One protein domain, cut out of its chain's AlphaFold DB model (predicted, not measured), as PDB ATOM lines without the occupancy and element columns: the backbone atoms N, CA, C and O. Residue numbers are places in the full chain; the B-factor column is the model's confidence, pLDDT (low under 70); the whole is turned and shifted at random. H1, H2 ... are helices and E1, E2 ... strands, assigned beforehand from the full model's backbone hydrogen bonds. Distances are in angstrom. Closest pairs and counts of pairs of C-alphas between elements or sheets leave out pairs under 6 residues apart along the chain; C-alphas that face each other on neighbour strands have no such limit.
ATOM      1  N   GLU A   6      18.482 -27.681   7.054       68.50
ATOM      2  CA  GLU A   6      18.849 -28.342   8.325       68.50
ATOM      3  C   GLU A   6      17.741 -28.226   9.390       68.50
ATOM      4  O   GLU A   6      17.574 -29.133  10.205       68.50
ATOM      5  N   GLY A   7      16.951 -27.143   9.358       82.12
ATOM      6  CA  GLY A   7      15.790 -26.957  10.237       82.12
ATOM      7  C   GLY A   7      14.621 -27.894   9.920       82.12
ATOM      8  O   GLY A   7      13.942 -28.341  10.842       82.12
ATOM      9  N   LEU A   8      14.456 -28.279   8.650       87.38
ATOM     10  CA  LEU A   8      13.317 -29.069   8.178       87.38
ATOM     11  C   LEU A   8      13.202 -30.408   8.919       87.38
ATOM     12  O   LEU A   8      12.122 -30.793   9.352       87.38
ATOM     13  N   LEU A   9      14.324 -31.104   9.140       88.12
ATOM     14  CA  LEU A   9      14.322 -32.385   9.861       88.12
ATOM     15  C   LEU A   9      13.823 -32.257  11.306       88.12
ATOM     16  O   LEU A   9      13.245 -33.202  11.840       88.12
ATOM     17  N   SER A  10      14.037 -31.099  11.935       87.12
ATOM     18  CA  SER A  10      13.565 -30.838  13.300       87.12
ATOM     19  C   SER A  10      12.061 -30.554  13.343       87.12
ATOM     20  O   SER A  10      11.422 -30.824  14.356       87.12
ATOM     21  N   GLU A  11      11.496 -30.042  12.249       89.69
ATOM     22  CA  GLU A  11      10.071 -29.715  12.110       89.69
ATOM     23  C   GLU A  11       9.232 -30.931  11.683       89.69
ATOM     24  O   GLU A  11       8.031 -30.974  11.933       89.69
ATOM     25  N   MET A  12       9.868 -31.975  11.138       90.44
ATOM     26  CA  MET A  12       9.198 -33.198  10.675       90.44
ATOM     27  C   MET A  12       8.621 -34.101  11.782       90.44
ATOM     28  O   MET A  12       8.099 -35.177  11.489       90.44
ATOM     29  N   GLY A  13       8.741 -33.732  13.061       88.06
ATOM     30  CA  GLY A  13       8.210 -34.537  14.171       88.06
ATOM     31  C   GLY A  13       8.806 -35.951  14.256       88.06
ATOM     32  O   GLY A  13       8.160 -36.883  14.739       88.06
ATOM     33  N   LEU A  14      10.028 -36.138  13.751       89.94
ATOM     34  CA  LEU A  14      10.678 -37.441  13.675       89.94
ATOM     35  C   LEU A  14      11.161 -37.904  15.062       89.94
ATOM     36  O   LEU A  14      11.707 -37.105  15.829       89.94
ATOM     37  N   PRO A  15      11.043 -39.205  15.389       89.56
ATOM     38  CA  PRO A  15      11.657 -39.761  16.585       89.56
ATOM     39  C   PRO A  15      13.163 -39.478  16.637       89.56
ATOM     40  O   PRO A  15      13.876 -39.720  15.664       89.56
ATOM     41  N   THR A  16      13.668 -39.046  17.795       88.12
ATOM     42  CA  THR A  16      15.074 -38.628  17.959       88.12
ATOM     43  C   THR A  16      16.074 -39.701  17.526       88.12
ATOM     44  O   THR A  16      17.107 -39.377  16.953       88.12
ATOM     45  N   TYR A  17      15.752 -40.981  17.739       88.94
ATOM     46  CA  TYR A  17      16.620 -42.098  17.358       88.94
ATOM     47  C   TYR A  17      16.766 -42.286  15.835       88.94
ATOM     48  O   TYR A  17      17.681 -42.983  15.410       88.94
ATOM     49  N   LEU A  18      15.877 -41.704  15.018       90.12
ATOM     50  CA  LEU A  18      15.969 -41.747  13.553       90.12
ATOM     51  C   LEU A  18      16.789 -40.594  12.976       90.12
ATOM     52  O   LEU A  18      17.243 -40.693  11.843       90.12
ATOM     53  N   LEU A  19      16.993 -39.503  13.719       86.56
ATOM     54  CA  LEU A  19      17.643 -38.305  13.177       86.56
ATOM     55  C   LEU A  19      19.071 -38.586  12.691       86.56
ATOM     56  O   LEU A  19      19.490 -38.037  11.679       86.56
ATOM     57  N   GLU A  20      19.795 -39.480  13.368       87.50
ATOM     58  CA  GLU A  20      21.163 -39.860  12.992       87.50
ATOM     59  C   GLU A  20      21.231 -40.778  11.762       87.50
ATOM     60  O   GLU A  20      22.286 -40.874  11.136       87.50
ATOM     61  N   SER A  21      20.129 -41.442  11.392       91.75
ATOM     62  CA  SER A  21      20.077 -42.301  10.204       91.75
ATOM     63  C   SER A  21      19.518 -41.592   8.973       91.75
ATOM     64  O   SER A  21      19.512 -42.178   7.888       91.75
ATOM     65  N   ILE A  22      19.089 -40.333   9.103       92.69
ATOM     66  CA  ILE A  22      18.500 -39.575   8.000       92.69
ATOM     67  C   ILE A  22      19.557 -38.811   7.215       92.69
ATOM     68  O   ILE A  22      20.358 -38.051   7.754       92.69
ATOM     69  N   THR A  23      19.504 -38.972   5.900       92.50
ATOM     70  CA  THR A  23      20.227 -38.143   4.940       92.50
ATOM     71  C   THR A  23      19.245 -37.202   4.259       92.50
ATOM     72  O   THR A  23      18.282 -37.654   3.647       92.50
ATOM     73  N   LEU A  24      19.504 -35.896   4.345       92.81
ATOM     74  CA  LEU A  24      18.824 -34.864   3.564       92.81
ATOM     75  C   LEU A  24      19.836 -34.248   2.605       92.81
ATOM     76  O   LEU A  24      20.893 -33.775   3.020       92.81
ATOM     77  N   THR A  25      19.532 -34.246   1.311       92.06
ATOM     78  CA  THR A  25      20.395 -33.656   0.283       92.06
ATOM     79  C   THR A  25      19.564 -32.870  -0.718       92.06
ATOM     80  O   THR A  25      18.593 -33.397  -1.252       92.06
ATOM     81  N   THR A  26      19.966 -31.638  -1.040       92.56
ATOM     82  CA  THR A  26      19.445 -30.957  -2.233       92.56
ATOM     83  C   THR A  26      19.905 -31.733  -3.462       92.56
ATOM     84  O   THR A  26      21.066 -31.661  -3.866       92.56
ATOM     85  N   TRP A  27      19.000 -32.510  -4.046       91.81
ATOM     86  CA  TRP A  27      19.317 -33.384  -5.167       91.81
ATOM     87  C   TRP A  27      19.314 -32.632  -6.491       91.81
ATOM     88  O   TRP A  27      20.159 -32.872  -7.355       91.81
ATOM     89  N   LYS A  28      18.386 -31.683  -6.652       90.44
ATOM     90  CA  LYS A  28      18.307 -30.863  -7.858       90.44
ATOM     91  C   LYS A  28      17.924 -29.430  -7.549       90.44
ATOM     92  O   LYS A  28      17.073 -29.180  -6.707       90.44
ATOM     93  N   ASN A  29      18.532 -28.520  -8.303       90.12
ATOM     94  CA  ASN A  29      18.236 -27.096  -8.296       90.12
ATOM     95  C   ASN A  29      17.664 -26.674  -9.652       90.12
ATOM     96  O   ASN A  29      18.166 -27.068 -10.711       90.12
ATOM     97  N   PHE A  30      16.652 -25.821  -9.621       87.00
ATOM     98  CA  PHE A  30      16.029 -25.207 -10.777       87.00
ATOM     99  C   PHE A  30      16.245 -23.698 -10.720       87.00
ATOM    100  O   PHE A  30      15.938 -23.029  -9.738       87.00
ATOM    101  N   THR A  31      16.750 -23.132 -11.817       82.31
ATOM    102  CA  THR A  31      16.965 -21.680 -11.936       82.31
ATOM    103  C   THR A  31      15.665 -20.889 -11.782       82.31
ATOM    104  O   THR A  31      15.679 -19.747 -11.343       82.31
ATOM    105  N   LEU A  32      14.538 -21.495 -12.158       77.56
ATOM    106  CA  LEU A  32      13.198 -20.942 -12.015       77.56
ATOM    107  C   LEU A  32      12.367 -21.965 -11.241       77.56
ATOM    108  O   LEU A  32      12.413 -23.140 -11.606       77.56
ATOM    109  N   GLY A  33      11.560 -21.526 -10.269       78.81
ATOM    110  CA  GLY A  33      10.648 -22.392  -9.503       78.81
ATOM    111  C   GLY A  33       9.601 -23.140 -10.348       78.81
ATOM    112  O   GLY A  33       8.875 -24.007  -9.862       78.81
ATOM    113  N   HIS A  34       9.555 -22.830 -11.647       80.69
ATOM    114  CA  HIS A  34       8.762 -23.493 -12.672       80.69
ATOM    115  C   HIS A  34       9.685 -24.104 -13.741       80.69
ATOM    116  O   HIS A  34      10.017 -23.439 -14.733       80.69
ATOM    117  N   PRO A  35      10.127 -25.361 -13.568       82.19
ATOM    118  CA  PRO A  35      11.005 -26.019 -14.525       82.19
ATOM    119  C   PRO A  35      10.351 -26.168 -15.902       82.19
ATOM    120  O   PRO A  35       9.165 -26.478 -16.045       82.19
ATOM    121  N   LYS A  36      11.150 -25.988 -16.960       84.44
ATOM    122  CA  LYS A  36      10.694 -26.200 -18.340       84.44
ATOM    123  C   LYS A  36      10.332 -27.670 -18.552       84.44
ATOM    124  O   LYS A  36      10.944 -28.565 -17.972       84.44
ATOM    125  N   LYS A  37       9.422 -27.940 -19.498       81.12
ATOM    126  CA  LYS A  37       9.026 -29.312 -19.876       81.12
ATOM    127  C   LYS A  37      10.232 -30.217 -20.170       81.12
ATOM    128  O   LYS A  37      10.233 -31.370 -19.766       81.12
ATOM    129  N   SER A  38      11.269 -29.702 -20.830       84.75
ATOM    130  CA  SER A  38      12.494 -30.463 -21.106       84.75
ATOM    131  C   SER A  38      13.256 -30.869 -19.839       84.75
ATOM    132  O   SER A  38      13.774 -31.979 -19.775       84.75
ATOM    133  N   GLN A  39      13.292 -30.012 -18.814       84.50
ATOM    134  CA  GLN A  39      13.940 -30.314 -17.535       84.50
ATOM    135  C   GLN A  39      13.167 -31.386 -16.761       84.50
ATOM    136  O   GLN A  39      13.782 -32.287 -16.197       84.50
ATOM    137  N   LEU A  40      11.831 -31.328 -16.792       81.31
ATOM    138  CA  LEU A  40      10.967 -32.348 -16.188       81.31
ATOM    139  C   LEU A  40      11.019 -33.683 -16.940       81.31
ATOM    140  O   LEU A  40      11.057 -34.736 -16.316       81.31
ATOM    141  N   ASN A  41      11.109 -33.664 -18.272       80.19
ATOM    142  CA  ASN A  41      11.298 -34.888 -19.053       80.19
ATOM    143  C   ASN A  41      12.610 -35.599 -18.690       80.19
ATOM    144  O   ASN A  41      12.628 -36.822 -18.589       80.19
ATOM    145  N   ASN A  42      13.692 -34.849 -18.465       83.44
ATOM    146  CA  ASN A  42      14.956 -35.426 -18.002       83.44
ATOM    147  C   ASN A  42      14.833 -35.969 -16.572       83.44
ATOM    148  O   ASN A  42      15.350 -37.046 -16.277       83.44
ATOM    149  N   LEU A  43      14.076 -35.267 -15.719       84.81
ATOM    150  CA  LEU A  43      13.818 -35.658 -14.333       84.81
ATOM    151  C   LEU A  43      13.220 -37.064 -14.223       84.81
ATOM    152  O   LEU A  43      13.546 -37.778 -13.287       84.81
ATOM    153  N   LYS A  44      12.411 -37.502 -15.195       83.06
ATOM    154  CA  LYS A  44      11.819 -38.849 -15.219       83.06
ATOM    155  C   LYS A  44      12.852 -39.961 -15.008       83.06
ATOM    156  O   LYS A  44      12.674 -40.815 -14.143       83.06
ATOM    157  N   ASN A  45      13.913 -39.973 -15.814       82.38
ATOM    158  CA  ASN A  45      14.927 -41.031 -15.746       82.38
ATOM    159  C   ASN A  45      15.724 -40.956 -14.443       82.38
ATOM    160  O   ASN A  45      16.162 -41.974 -13.918       82.38
ATOM    161  N   GLU A  46      15.887 -39.747 -13.920       88.81
ATOM    162  CA  GLU A  46      16.595 -39.503 -12.673       88.81
ATOM    163  C   GLU A  46      15.761 -39.970 -11.462       88.81
ATOM    164  O   GLU A  46      16.289 -40.683 -10.612       88.81
ATOM    165  N   ILE A  47      14.451 -39.672 -11.428       87.75
ATOM    166  CA  ILE A  47      13.496 -40.163 -10.413       87.75
ATOM    167  C   ILE A  47      13.503 -41.690 -10.395       87.75
ATOM    168  O   ILE A  47      13.566 -42.299  -9.329       87.75
ATOM    169  N   LYS A  48      13.487 -42.306 -11.585       88.00
ATOM    170  CA  LYS A  48      13.554 -43.760 -11.741       88.00
ATOM    171  C   LYS A  48      14.761 -44.355 -11.012       88.00
ATOM    172  O   LYS A  48      14.616 -45.356 -10.321       88.00
ATOM    173  N   GLY A  49      15.928 -43.734 -11.180       87.19
ATOM    174  CA  GLY A  49      17.177 -44.193 -10.584       87.19
ATOM    175  C   GLY A  49      17.249 -43.967  -9.077       87.19
ATOM    176  O   GLY A  49      17.660 -44.867  -8.361       87.19
ATOM    177  N   ILE A  50      16.843 -42.795  -8.582       90.31
ATOM    178  CA  ILE A  50      17.021 -42.466  -7.158       90.31
ATOM    179  C   ILE A  50      15.976 -43.124  -6.249       90.31
ATOM    180  O   ILE A  50      16.276 -43.522  -5.126       90.31
ATOM    181  N   LEU A  51      14.748 -43.291  -6.740       88.50
ATOM    182  CA  LEU A  51      13.665 -43.911  -5.978       88.50
ATOM    183  C   LEU A  51      13.482 -45.410  -6.294       88.50
ATOM    184  O   LEU A  51      12.583 -46.024  -5.729       88.50
ATOM    185  N   ASP A  52      14.324 -46.011  -7.146       87.62
ATOM    186  CA  ASP A  52      14.216 -47.407  -7.620       87.62
ATOM    187  C   ASP A  52      12.839 -47.760  -8.210       87.62
ATOM    188  O   ASP A  52      12.265 -48.825  -7.969       87.62
ATOM    189  N   ILE A  53      12.280 -46.846  -9.002       87.38
ATOM    190  CA  ILE A  53      10.920 -46.980  -9.531       87.38
ATOM    191  C   ILE A  53      10.938 -47.739 -10.854       87.38
ATOM    192  O   ILE A  53      11.730 -47.452 -11.749       87.38
ATOM    193  N   SER A  54      10.037 -48.705 -11.026       82.06
ATOM    194  CA  SER A  54       9.941 -49.482 -12.267       82.06
ATOM    195  C   SER A  54       8.895 -48.936 -13.239       82.06
ATOM    196  O   SER A  54       9.224 -48.734 -14.409       82.06
ATOM    197  N   ASN A  55       7.677 -48.662 -12.756       85.81
ATOM    198  CA  ASN A  55       6.507 -48.409 -13.609       85.81
ATOM    199  C   ASN A  55       5.793 -47.080 -13.320       85.81
ATOM    200  O   ASN A  55       5.411 -46.370 -14.247       85.81
ATOM    201  N   ASP A  56       5.614 -46.729 -12.051       90.44
ATOM    202  CA  ASP A  56       4.825 -45.576 -11.618       90.44
ATOM    203  C   ASP A  56       5.271 -45.100 -10.243       90.44
ATOM    204  O   ASP A  56       5.892 -45.842  -9.489       90.44
ATOM    205  N   PHE A  57       4.948 -43.852  -9.940       91.38
ATOM    206  CA  PHE A  57       5.255 -43.211  -8.673       91.38
ATOM    207  C   PHE A  57       3.997 -42.580  -8.095       91.38
ATOM    208  O   PHE A  57       3.040 -42.281  -8.812       91.38
ATOM    209  N   MET A  58       3.996 -42.364  -6.789       92.56
ATOM    210  CA  MET A  58       2.927 -41.647  -6.111       92.56
ATOM    211  C   MET A  58       3.356 -40.196  -5.903       92.56
ATOM    212  O   MET A  58       4.456 -39.935  -5.413       92.56
ATOM    213  N   LEU A  59       2.488 -39.262  -6.287       92.88
ATOM    214  CA  LEU A  59       2.596 -37.864  -5.893       92.88
ATOM    215  C   LEU A  59       1.657 -37.564  -4.745       92.88
ATOM    216  O   LEU A  59       0.526 -38.052  -4.726       92.88
ATOM    217  N   ILE A  60       2.131 -36.723  -3.832       92.06
ATOM    218  CA  ILE A  60       1.321 -36.158  -2.759       92.06
ATOM    219  C   ILE A  60       1.540 -34.654  -2.747       92.06
ATOM    220  O   ILE A  60       2.662 -34.196  -2.530       92.06
ATOM    221  N   GLY A  61       0.482 -33.893  -2.998       91.12
ATOM    222  CA  GLY A  61       0.484 -32.447  -2.823       91.12
ATOM    223  C   GLY A  61      -0.176 -32.091  -1.499       91.12
ATOM    224  O   GLY A  61      -1.269 -32.589  -1.226       91.12
ATOM    225  N   ILE A  62       0.482 -31.252  -0.698       87.88
ATOM    226  CA  ILE A  62      -0.032 -30.773   0.591       87.88
ATOM    227  C   ILE A  62      -0.587 -29.358   0.391       87.88
ATOM    228  O   ILE A  62       0.056 -28.515  -0.240       87.88
ATOM    229  N   ASP A  63      -1.813 -29.129   0.843       83.12
ATOM    230  CA  ASP A  63      -2.561 -27.885   0.691       83.12
ATOM    231  C   ASP A  63      -2.505 -27.035   1.973       83.12
ATOM    232  O   ASP A  63      -2.180 -27.526   3.048       83.12
ATOM    233  N   TYR A  64      -2.825 -25.740   1.877       75.62
ATOM    234  CA  TYR A  64      -2.639 -24.793   2.996       75.62
ATOM    235  C   TYR A  64      -3.536 -25.046   4.211       75.62
ATOM    236  O   TYR A  64      -3.278 -24.520   5.292       75.62
ATOM    237  N   ASP A  65      -4.626 -25.781   4.023       76.62
ATOM    238  CA  ASP A  65      -5.542 -26.177   5.088       76.62
ATOM    239  C   ASP A  65      -5.151 -27.522   5.728       76.62
ATOM    240  O   ASP A  65      -5.919 -28.067   6.522       76.62
ATOM    241  N   GLY A  66      -3.972 -28.056   5.385       69.38
ATOM    242  CA  GLY A  66      -3.485 -29.362   5.824       69.38
ATOM    243  C   GLY A  66      -4.140 -30.533   5.090       69.38
ATOM    244  O   GLY A  66      -3.817 -31.691   5.369       69.38
ATOM    245  N   SER A  67      -5.057 -30.272   4.149       80.12
ATOM    246  CA  SER A  67      -5.544 -31.316   3.255       80.12
ATOM    247  C   SER A  67      -4.430 -31.761   2.313       80.12
ATOM    248  O   SER A  67      -3.481 -31.034   2.023       80.12
ATOM    249  N   PHE A  68      -4.525 -32.993   1.829       85.38
ATOM    250  CA  PHE A  68      -3.588 -33.509   0.850       85.38
ATOM    251  C   PHE A  68      -4.342 -34.159  -0.297       85.38
ATOM    252  O   PHE A  68      -5.422 -34.728  -0.145       85.38
ATOM    253  N   THR A  69      -3.727 -34.106  -1.465       86.75
ATOM    254  CA  THR A  69      -4.161 -34.864  -2.632       86.75
ATOM    255  C   THR A  69      -3.099 -35.892  -2.943       86.75
ATOM    256  O   THR A  69      -1.907 -35.628  -2.788       86.75
ATOM    257  N   SER A  70      -3.516 -37.078  -3.376       88.81
ATOM    258  CA  SER A  70      -2.574 -38.086  -3.837       88.81
ATOM    259  C   SER A  70      -2.996 -38.688  -5.161       88.81
ATOM    260  O   SER A  70      -4.181 -38.883  -5.432       88.81
ATOM    261  N   GLN A  71      -2.009 -38.959  -6.007       90.25
ATOM    262  CA  GLN A  71      -2.230 -39.533  -7.323       90.25
ATOM    263  C   GLN A  71      -1.087 -40.474  -7.683       90.25
ATOM    264  O   GLN A  71       0.086 -40.146  -7.513       90.25
ATOM    265  N   VAL A  72      -1.431 -41.642  -8.218       90.94
ATOM    266  CA  VAL A  72      -0.459 -42.547  -8.837       90.94
ATOM    267  C   VAL A  72      -0.275 -42.137 -10.291       90.94
ATOM    268  O   VAL A  72      -1.248 -42.043 -11.041       90.94
ATOM    269  N   ILE A  73       0.972 -41.907 -10.687       89.12
ATOM    270  CA  ILE A  73       1.342 -41.417 -12.011       89.12
ATOM    271  C   ILE A  73       2.239 -42.448 -12.693       89.12
ATOM    272  O   ILE A  73       3.309 -42.774 -12.169       89.12
ATOM    273  N   PRO A  74       1.848 -42.951 -13.878       88.81
ATOM    274  CA  PRO A  74       2.739 -43.744 -14.714       88.81
ATOM    275  C   PRO A  74       4.011 -42.958 -15.032       88.81
ATOM    276  O   PRO A  74       3.939 -41.793 -15.414       88.81
ATOM    277  N   LEU A  75       5.184 -43.593 -14.964       83.75
ATOM    278  CA  LEU A  75       6.456 -42.936 -15.302       83.75
ATOM    279  C   LEU A  75       6.443 -42.317 -16.708       83.75
ATOM    280  O   LEU A  75       7.124 -41.324 -16.961       83.75
ATOM    281  N   ASP A  76       5.685 -42.901 -17.634       83.56
ATOM    282  CA  ASP A  76       5.548 -42.410 -19.005       83.56
ATOM    283  C   ASP A  76       4.722 -41.125 -19.130       83.56
ATOM    284  O   ASP A  76       4.853 -40.430 -20.139       83.56
ATOM    285  N   ASP A  77       3.974 -40.745 -18.092       84.00
ATOM    286  CA  ASP A  77       3.126 -39.555 -18.065       84.00
ATOM    287  C   ASP A  77       3.658 -38.455 -17.129       84.00
ATOM    288  O   ASP A  77       3.006 -37.969 -16.206       84.00
ATOM    289  N   ILE A  78       4.883 -38.000 -17.403       79.75
ATOM    290  CA  ILE A  78       5.522 -36.899 -16.660       79.75
ATOM    291  C   ILE A  78       4.830 -35.538 -16.883       79.75
ATOM    292  O   ILE A  78       5.188 -34.534 -16.263       79.75
ATOM    293  N   SER A  79       3.851 -35.474 -17.791       81.44
ATOM    294  CA  SER A  79       3.108 -34.249 -18.078       81.44
ATOM    295  C   SER A  79       2.280 -33.796 -16.874       81.44
ATOM    296  O   SER A  79       2.260 -32.601 -16.575       81.44
ATOM    297  N   ILE A  80       1.747 -34.757 -16.115       82.25
ATOM    298  CA  ILE A  80       1.012 -34.532 -14.870       82.25
ATOM    299  C   ILE A  80       1.932 -33.933 -13.798       82.25
ATOM    300  O   ILE A  80       1.548 -32.982 -13.121       82.25
ATOM    301  N   LEU A  81       3.187 -34.399 -13.692       83.94
ATOM    302  CA  LEU A  81       4.154 -33.819 -12.750       83.94
ATOM    303  C   LEU A  81       4.351 -32.322 -13.011       83.94
ATOM    304  O   LEU A  81       4.441 -31.548 -12.067       83.94
ATOM    305  N   ARG A  82       4.378 -31.889 -14.277       83.12
ATOM    306  CA  ARG A  82       4.486 -30.462 -14.625       83.12
ATOM    307  C   ARG A  82       3.272 -29.661 -14.168       83.12
ATOM    308  O   ARG A  82       3.433 -28.547 -13.675       83.12
ATOM    309  N   GLU A  83       2.077 -30.192 -14.395       85.06
ATOM    310  CA  GLU A  83       0.826 -29.525 -14.024       85.06
ATOM    311  C   GLU A  83       0.725 -29.374 -12.508       85.06
ATOM    312  O   GLU A  83       0.450 -28.278 -12.013       85.06
ATOM    313  N   LEU A  84       1.059 -30.429 -11.766       85.75
ATOM    314  CA  LEU A  84       1.056 -30.412 -10.308       85.75
ATOM    315  C   LEU A  84       2.185 -29.547  -9.741       85.75
ATOM    316  O   LEU A  84       1.949 -28.797  -8.804       85.75
ATOM    317  N   TRP A  85       3.373 -29.536 -10.349       87.88
ATOM    318  CA  TRP A  85       4.461 -28.649  -9.920       87.88
ATOM    319  C   TRP A  85       4.038 -27.176  -9.914       87.88
ATOM    320  O   TRP A  85       4.341 -26.443  -8.975       87.88
ATOM    321  N   GLY A  86       3.332 -26.742 -10.963       83.50
ATOM    322  CA  GLY A  86       2.787 -25.388 -11.047       83.50
ATOM    323  C   GLY A  86       1.599 -25.159 -10.113       83.50
ATOM    324  O   GLY A  86       1.515 -24.103  -9.494       83.50
ATOM    325  N   SER A  87       0.705 -26.142  -9.988       84.25
ATOM    326  CA  SER A  87      -0.501 -26.038  -9.151       84.25
ATOM    327  C   SER A  87      -0.180 -25.982  -7.654       84.25
ATOM    328  O   SER A  87      -0.894 -25.332  -6.899       84.25
ATOM    329  N   PHE A  88       0.928 -26.599  -7.235       83.00
ATOM    330  CA  PHE A  88       1.458 -26.557  -5.870       83.00
ATOM    331  C   PHE A  88       2.574 -25.507  -5.708       83.00
ATOM    332  O   PHE A  88       3.504 -25.680  -4.916       83.00
ATOM    333  N   ALA A  89       2.538 -24.406  -6.466       82.94
ATOM    334  CA  ALA A  89       3.434 -23.274  -6.227       82.94
ATOM    335  C   ALA A  89       3.198 -22.694  -4.820       82.94
ATOM    336  O   ALA A  89       2.058 -22.482  -4.416       82.94
ATOM    337  N   GLY A  90       4.273 -22.462  -4.063       85.31
ATOM    338  CA  GLY A  90       4.191 -22.052  -2.660       85.31
ATOM    339  C   GLY A  90       3.858 -23.183  -1.681       85.31
ATOM    340  O   GLY A  90       3.555 -22.883  -0.528       85.31
ATOM    341  N   ARG A  91       3.889 -24.451  -2.120       89.69
ATOM    342  CA  ARG A  91       3.544 -25.641  -1.320       89.69
ATOM    343  C   ARG A  91       4.507 -26.803  -1.557       89.69
ATOM    344  O   ARG A  91       5.202 -26.839  -2.580       89.69
ATOM    345  N   TYR A  92       4.517 -27.765  -0.641       91.94
ATOM    346  CA  TYR A  92       5.267 -29.005  -0.804       91.94
ATOM    347  C   TYR A  92       4.596 -29.956  -1.802       91.94
ATOM    348  O   TYR A  92       3.371 -30.073  -1.866       91.94
ATOM    349  N   LEU A  93       5.423 -30.667  -2.568       94.06
ATOM    350  CA  LEU A  93       4.998 -31.780  -3.418       94.06
ATOM    351  C   LEU A  93       5.978 -32.940  -3.230       94.06
ATOM    352  O   LEU A  93       7.181 -32.782  -3.439       94.06
ATOM    353  N   LEU A  94       5.467 -34.100  -2.833       94.69
ATOM    354  CA  LEU A  94       6.260 -35.292  -2.554       94.69
ATOM    355  C   LEU A  94       6.183 -36.257  -3.733       94.69
ATOM    356  O   LEU A  94       5.116 -36.436  -4.319       94.69
ATOM    357  N   ILE A  95       7.300 -36.919  -4.035       94.31
ATOM    358  CA  ILE A  95       7.411 -37.995  -5.023       94.31
ATOM    359  C   ILE A  95       7.907 -39.254  -4.318       94.31
ATOM    360  O   ILE A  95       8.975 -39.244  -3.700       94.31
ATOM    361  N   LEU A  96       7.136 -40.336  -4.422       93.69
ATOM    362  CA  LEU A  96       7.340 -41.576  -3.675       93.69
ATOM    363  C   LEU A  96       7.371 -42.793  -4.599       93.69
ATOM    364  O   LEU A  96       6.640 -42.859  -5.587       93.69
ATOM    365  N   ALA A  97       8.188 -43.782  -4.233       89.19
ATOM    366  CA  ALA A  97       8.256 -45.065  -4.931       89.19
ATOM    367  C   ALA A  97       7.062 -45.972  -4.619       89.19
ATOM    368  O   ALA A  97       6.541 -46.654  -5.500       89.19
ATOM    369  N   ASN A  98       6.632 -45.992  -3.355       84.44
ATOM    370  CA  ASN A  98       5.605 -46.909  -2.891       84.44
ATOM    371  C   ASN A  98       4.229 -46.251  -2.910       84.44
ATOM    372  O   ASN A  98       4.059 -45.087  -2.551       84.44
ATOM    373  N   ARG A  99       3.225 -47.048  -3.273       85.06
ATOM    374  CA  ARG A  99       1.818 -46.673  -3.159       85.06
ATOM    375  C   ARG A  99       1.310 -47.019  -1.766       85.06
ATOM    376  O   ARG A  99       1.549 -48.123  -1.274       85.06
ATOM    377  N   PHE A 100       0.546 -46.127  -1.159       81.12
ATOM    378  CA  PHE A 100      -0.183 -46.415   0.071       81.12
ATOM    379  C   PHE A 100      -1.424 -45.536   0.168       81.12
ATOM    380  O   PHE A 100      -1.494 -44.482  -0.454       81.12
ATOM    381  N   ASN A 101      -2.401 -45.982   0.956       77.88
ATOM    382  CA  ASN A 101      -3.509 -45.120   1.335       77.88
ATOM    383  C   ASN A 101      -3.063 -44.228   2.500       77.88
ATOM    384  O   ASN A 101      -2.634 -44.749   3.533       77.88
ATOM    385  N   LEU A 102      -3.121 -42.911   2.306       75.69
ATOM    386  CA  LEU A 102      -2.807 -41.918   3.335       75.69
ATOM    387  C   LEU A 102      -3.900 -41.844   4.398       75.69
ATOM    388  O   LEU A 102      -3.574 -41.756   5.579       75.69
ATOM    389  N   GLU A 103      -5.168 -41.937   3.984       71.81
ATOM    390  CA  GLU A 103      -6.336 -41.756   4.861       71.81
ATOM    391  C   GLU A 103      -6.367 -42.777   6.006       71.81
ATOM    392  O   GLU A 103      -6.821 -42.469   7.103       71.81
ATOM    393  N   ASP A 104      -5.815 -43.971   5.781       64.25
ATOM    394  CA  ASP A 104      -5.797 -45.044   6.780       64.25
ATOM    395  C   ASP A 104      -4.563 -45.011   7.702       64.25
ATOM    396  O   ASP A 104      -4.510 -45.749   8.692       64.25
ATOM    397  N   LYS A 105      -3.525 -44.242   7.342       63.16
ATOM    398  CA  LYS A 105      -2.161 -44.434   7.869       63.16
ATOM    399  C   LYS A 105      -1.519 -43.201   8.482       63.16
ATOM    400  O   LYS A 105      -0.599 -43.373   9.278       63.16
ATOM    401  N   VAL A 106      -1.985 -42.003   8.143       66.25
ATOM    402  CA  VAL A 106      -1.497 -40.768   8.756       66.25
ATOM    403  C   VAL A 106      -2.521 -40.291   9.775       66.25
ATOM    404  O   VAL A 106      -3.653 -39.967   9.432       66.25
ATOM    405  N   TYR A 107      -2.113 -40.254  11.041       61.56
ATOM    406  CA  TYR A 107      -2.953 -39.798  12.145       61.56
ATOM    407  C   TYR A 107      -2.355 -38.537  12.769       61.56
ATOM    408  O   TYR A 107      -1.155 -38.495  13.040       61.56
ATOM    409  N   ASN A 108      -3.220 -37.563  13.077       65.25
ATOM    410  CA  ASN A 108      -2.950 -36.452  13.998       65.25
ATOM    411  C   ASN A 108      -1.657 -35.653  13.726       65.25
ATOM    412  O   ASN A 108      -0.918 -35.358  14.663       65.25
ATOM    413  N   CYS A 109      -1.378 -35.298  12.471       73.62
ATOM    414  CA  CYS A 109      -0.363 -34.286  12.164       73.62
ATOM    415  C   CYS A 109      -0.940 -32.889  12.419       73.62
ATOM    416  O   CYS A 109      -2.060 -32.601  11.995       73.62
ATOM    417  N   ASN A 110      -0.186 -32.027  13.098       79.00
ATOM    418  CA  ASN A 110      -0.562 -30.631  13.333       79.00
ATOM    419  C   ASN A 110       0.055 -29.685  12.296       79.00
ATOM    420  O   ASN A 110      -0.383 -28.540  12.187       79.00
ATOM    421  N   THR A 111       1.072 -30.148  11.561       86.50
ATOM    422  CA  THR A 111       1.782 -29.378  10.535       86.50
ATOM    423  C   THR A 111       2.067 -30.215   9.287       86.50
ATOM    424  O   THR A 111       2.116 -31.450   9.336       86.50
ATOM    425  N   ASP A 112       2.298 -29.526   8.169       88.44
ATOM    426  CA  ASP A 112       2.714 -30.133   6.903       88.44
ATOM    427  C   ASP A 112       4.047 -30.882   7.052       88.44
ATOM    428  O   ASP A 112       4.219 -31.971   6.504       88.44
ATOM    429  N   ASP A 113       4.978 -30.337   7.836       90.31
ATOM    430  CA  ASP A 113       6.285 -30.953   8.063       90.31
ATOM    431  C   ASP A 113       6.151 -32.265   8.856       90.31
ATOM    432  O   ASP A 113       6.747 -33.276   8.474       90.31
ATOM    433  N   GLU A 114       5.304 -32.313   9.893       90.38
ATOM    434  CA  GLU A 114       4.995 -33.550  10.630       90.38
ATOM    435  C   GLU A 114       4.383 -34.622   9.714       90.38
ATOM    436  O   GLU A 114       4.720 -35.807   9.819       90.38
ATOM    437  N   LEU A 115       3.507 -34.219   8.786       90.06
ATOM    438  CA  LEU A 115       2.946 -35.108   7.765       90.06
ATOM    439  C   LEU A 115       4.046 -35.671   6.855       90.06
ATOM    440  O   LEU A 115       4.098 -36.884   6.624       90.06
ATOM    441  N   ILE A 116       4.962 -34.822   6.383       92.25
ATOM    442  CA  ILE A 116       6.120 -35.246   5.585       92.25
ATOM    443  C   ILE A 116       6.976 -36.254   6.365       92.25
ATOM    444  O   ILE A 116       7.379 -37.275   5.802       92.25
ATOM    445  N   GLY A 117       7.205 -36.024   7.660       92.56
ATOM    446  CA  GLY A 117       7.950 -36.938   8.526       92.56
ATOM    447  C   GLY A 117       7.300 -38.315   8.664       92.56
ATOM    448  O   GLY A 117       7.977 -39.337   8.518       92.56
ATOM    449  N   GLN A 118       5.980 -38.379   8.869       91.06
ATOM    450  CA  GLN A 118       5.258 -39.661   8.904       91.06
ATOM    451  C   GLN A 118       5.360 -40.403   7.566       91.06
ATOM    452  O   GLN A 118       5.649 -41.605   7.532       91.06
ATOM    453  N   ILE A 119       5.198 -39.685   6.451       91.94
ATOM    454  CA  ILE A 119       5.337 -40.249   5.104       91.94
ATOM    455  C   ILE A 119       6.755 -40.787   4.880       91.94
ATOM    456  O   ILE A 119       6.912 -41.882   4.328       91.94
ATOM    457  N   LEU A 120       7.784 -40.071   5.341       93.06
ATOM    458  CA  LEU A 120       9.175 -40.510   5.266       93.06
ATOM    459  C   LEU A 120       9.396 -41.815   6.037       93.06
ATOM    460  O   LEU A 120       9.992 -42.743   5.494       93.06
ATOM    461  N   ILE A 121       8.875 -41.942   7.261       91.88
ATOM    462  CA  ILE A 121       8.994 -43.177   8.057       91.88
ATOM    463  C   ILE A 121       8.391 -44.374   7.311       91.88
ATOM    464  O   ILE A 121       8.977 -45.461   7.311       91.88
ATOM    465  N   MET A 122       7.246 -44.168   6.657       90.25
ATOM    466  CA  MET A 122       6.540 -45.204   5.903       90.25
ATOM    467  C   MET A 122       7.251 -45.605   4.607       90.25
ATOM    468  O   MET A 122       7.208 -46.776   4.228       90.25
ATOM    469  N   ASN A 123       7.880 -44.652   3.918       91.00
ATOM    470  CA  ASN A 123       8.461 -44.873   2.591       91.00
ATOM    471  C   ASN A 123       9.972 -45.086   2.604       91.00
ATOM    472  O   ASN A 123      10.517 -45.542   1.601       91.00
ATOM    473  N   LYS A 124      10.640 -44.768   3.718       92.44
ATOM    474  CA  LYS A 124      12.097 -44.730   3.916       92.44
ATOM    475  C   LYS A 124      12.840 -43.732   3.043       92.44
ATOM    476  O   LYS A 124      13.817 -43.178   3.514       92.44
ATOM    477  N   LYS A 125      12.368 -43.457   1.832       94.00
ATOM    478  CA  LYS A 125      12.922 -42.455   0.930       94.00
ATOM    479  C   LYS A 125      11.841 -41.697   0.177       94.00
ATOM    480  O   LYS A 125      10.801 -42.265  -0.166       94.00
ATOM    481  N   LEU A 126      12.098 -40.421  -0.094       95.31
ATOM    482  CA  LEU A 126      11.231 -39.561  -0.891       95.31
ATOM    483  C   LEU A 126      12.010 -38.441  -1.579       95.31
ATOM    484  O   LEU A 126      13.104 -38.069  -1.150       95.31
ATOM    485  N   LEU A 127      11.412 -37.881  -2.630       95.38
ATOM    486  CA  LEU A 127      11.798 -36.573  -3.148       95.38
ATOM    487  C   LEU A 127      10.768 -35.531  -2.711       95.38
ATOM    488  O   LEU A 127       9.567 -35.775  -2.815       95.38
ATOM    489  N   LEU A 128      11.234 -34.371  -2.266       95.25
ATOM    490  CA  LEU A 128      10.409 -33.267  -1.789       95.25
ATOM    491  C   LEU A 128      10.708 -32.013  -2.605       95.25
ATOM    492  O   LEU A 128      11.817 -31.485  -2.564       95.25
ATOM    493  N   LYS A 129       9.715 -31.526  -3.345       94.00
ATOM    494  CA  LYS A 129       9.766 -30.212  -3.990       94.00
ATOM    495  C   LYS A 129       9.498 -29.152  -2.933       94.00
ATOM    496  O   LYS A 129       8.474 -29.214  -2.250       94.00
ATOM    497  N   THR A 130      10.404 -28.190  -2.818       91.94
ATOM    498  CA  THR A 130      10.313 -27.082  -1.860       91.94
ATOM    499  C   THR A 130       9.184 -26.117  -2.232       91.94
ATOM    500  O   THR A 130       8.779 -26.069  -3.400       91.94
ATOM    501  N   PRO A 131       8.644 -25.317  -1.294       90.06
ATOM    502  CA  PRO A 131       7.519 -24.425  -1.572       90.06
ATOM    503  C   PRO A 131       7.798 -23.442  -2.714       90.06
ATOM    504  O   PRO A 131       6.962 -23.278  -3.610       90.06
ATOM    505  N   ASP A 132       9.007 -22.885  -2.757       88.75
ATOM    506  CA  ASP A 132       9.477 -21.976  -3.809       88.75
ATOM    507  C   ASP A 132       9.690 -22.654  -5.181       88.75
ATOM    508  O   ASP A 132       9.785 -21.980  -6.207       88.75
ATOM    509  N   GLY A 133       9.715 -23.992  -5.219       88.69
ATOM    510  CA  GLY A 133       9.911 -24.819  -6.409       88.69
ATOM    511  C   GLY A 133      11.301 -24.783  -7.014       88.69
ATOM    512  O   GLY A 133      11.491 -25.342  -8.099       88.69
ATOM    513  N   HIS A 134      12.259 -24.157  -6.339       89.94
ATOM    514  CA  HIS A 134      13.633 -24.078  -6.806       89.94
ATOM    515  C   HIS A 134      14.422 -25.346  -6.508       89.94
ATOM    516  O   HIS A 134      15.370 -25.641  -7.233       89.94
ATOM    517  N   GLU A 135      14.011 -26.140  -5.525       91.88
ATOM    518  CA  GLU A 135      14.757 -27.314  -5.100       91.88
ATOM    519  C   GLU A 135      13.907 -28.581  -5.102       91.88
ATOM    520  O   GLU A 135      12.698 -28.580  -4.850       91.88
ATOM    521  N   LEU A 136      14.582 -29.691  -5.392       93.06
ATOM    522  CA  LEU A 136      14.102 -31.027  -5.094       93.06
ATOM    523  C   LEU A 136      15.064 -31.658  -4.093       93.06
ATOM    524  O   LEU A 136      16.220 -31.942  -4.420       93.06
ATOM    525  N   LEU A 137      14.585 -31.849  -2.871       94.62
ATOM    526  CA  LEU A 137      15.322 -32.487  -1.791       94.62
ATOM    527  C   LEU A 137      15.134 -33.999  -1.893       94.62
ATOM    528  O   LEU A 137      14.027 -34.470  -2.125       94.62
ATOM    529  N   TYR A 138      16.207 -34.754  -1.712       94.94
ATOM    530  CA  TYR A 138      16.163 -36.189  -1.475       94.94
ATOM    531  C   TYR A 138      16.330 -36.439   0.017       94.94
ATOM    532  O   TYR A 138      17.270 -35.922   0.629       94.94
ATOM    533  N   ILE A 139      15.404 -37.204   0.586       94.75
ATOM    534  CA  ILE A 139      15.407 -37.550   2.003       94.75
ATOM    535  C   ILE A 139      15.315 -39.063   2.122       94.75
ATOM    536  O   ILE A 139      14.414 -39.667   1.540       94.75
ATOM    537  N   GLU A 140      16.236 -39.662   2.870       94.69
ATOM    538  CA  GLU A 140      16.337 -41.107   3.067       94.69
ATOM    539  C   GLU A 140      16.662 -41.448   4.523       94.69
ATOM    540  O   GLU A 140      17.510 -40.809   5.137       94.69
ATOM    541  N   ILE A 141      15.994 -42.469   5.056       93.62
ATOM    542  CA  ILE A 141      16.324 -43.152   6.307       93.62
ATOM    543  C   ILE A 141      17.160 -44.386   5.946       93.62
ATOM    544  O   ILE A 141      16.632 -45.302   5.311       93.62
ATOM    545  N   ASN A 142      18.421 -44.411   6.388       88.44
ATOM    546  CA  ASN A 142      19.337 -45.550   6.242       88.44
ATOM    547  C   ASN A 142      19.010 -46.710   7.196       88.44
ATOM    548  O   ASN A 142      18.502 -46.445   8.314       88.44
TER     549      ASN A 142
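Overview. This is residues 6 to 142 of the 142 residues of an uncharacterized protein of Clostridiaceae bacterium BRH_c20a (UniProt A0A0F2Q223). A strongly twisted sheet of six strands makes the middle of a compact, rounded domain, with H5 on one face and H3 and H4 on the other, three layers in all. The sheet curls round H5, while the small helices H1 and H2 lie near one end of the long axis. The 137 printed residues hold five named helices and six named strands, in the order H1 H2 E1 H3 E2 E3 H4 E4 H5 E5 E6, and the class is mixed. Across the sheet the order is E1, E6, E5, E4, E2, E3, all antiparallel. The radius of gyration of the C-alphas is 14.0 A, and the spans are 40 by 29 by 28 A.

Arrangement. E5, residues 125 to 129, is an inner strand between E4, residues 93 to 96, and E6, residues 135 to 141. N 95 and O 127 are 2.8 A apart, and N 128 and O 137 2.8 A, each within hydrogen-bond range. E5 and E6 form a hairpin. E1, residues 22 to 29, is an edge strand beside E6, with N 25 and O 138 at 2.9 A. E2, residues 56 to 62, is the neighbour of E4, with N 94 and O 60 at 2.8 A. It forms a hairpin with the other edge strand, E3, residues 68 to 74, with N 59 and O 71 at 2.8 A. H4, residues 78 to 87, has a height over the sheet of 8.7 A and runs along the strands, at 4 degrees to E4 on the local plane. E3, H4 and E4 are a split strand-helix-strand unit, two strands running the same way with E2 between them, and its crossover is right-handed. H3, residues 37 to 50, stands at the sheet's level. H3 and H4 touch, with the C-alphas of Asn 41 and Ile 78 closest at 6.6 A. H5, residues 112 to 123, is on the sheet; its closest C-alphas to E5 are Leu 120 and Leu 126, 6.6 A. H1, residues 8 to 11, touches residues 113 to 117 of H5, closest at the C-alphas of Glu 11 and Asp 113, 5.7 A, and only grazes the sheet. H2, residues 16 to 19, is not on the sheet. Every O i to N i+4 pair is within hydrogen-bond range in H4 and H5, and 8 of 10 in H3; H1 and H2 are too short for such a pair.

Along the chain. E1 measures 20.5 A from C-alpha 22 at (18.500, -39.575, 8.000), H3 20.0 A, E2 19.8 A, E3 19.7 A and E6 19.6 A to C-alpha 141 at (16.324, -43.152, 6.307). H5 is 16.4 A long, H4 14.5 A, E5 13.6 A, E4 10.1 A, H2 5.4 A and H1 5.1 A.

Size, cuts and confidence. The C-alphas of Tyr 17 and Ser 38 are the farthest apart, 40.4 A. The printed part has no cut. The link from E4 to H5, residues 97 to 111, is long. Low confidence, under 70, is found at residue 6, residue 66 and residues 104 to 108.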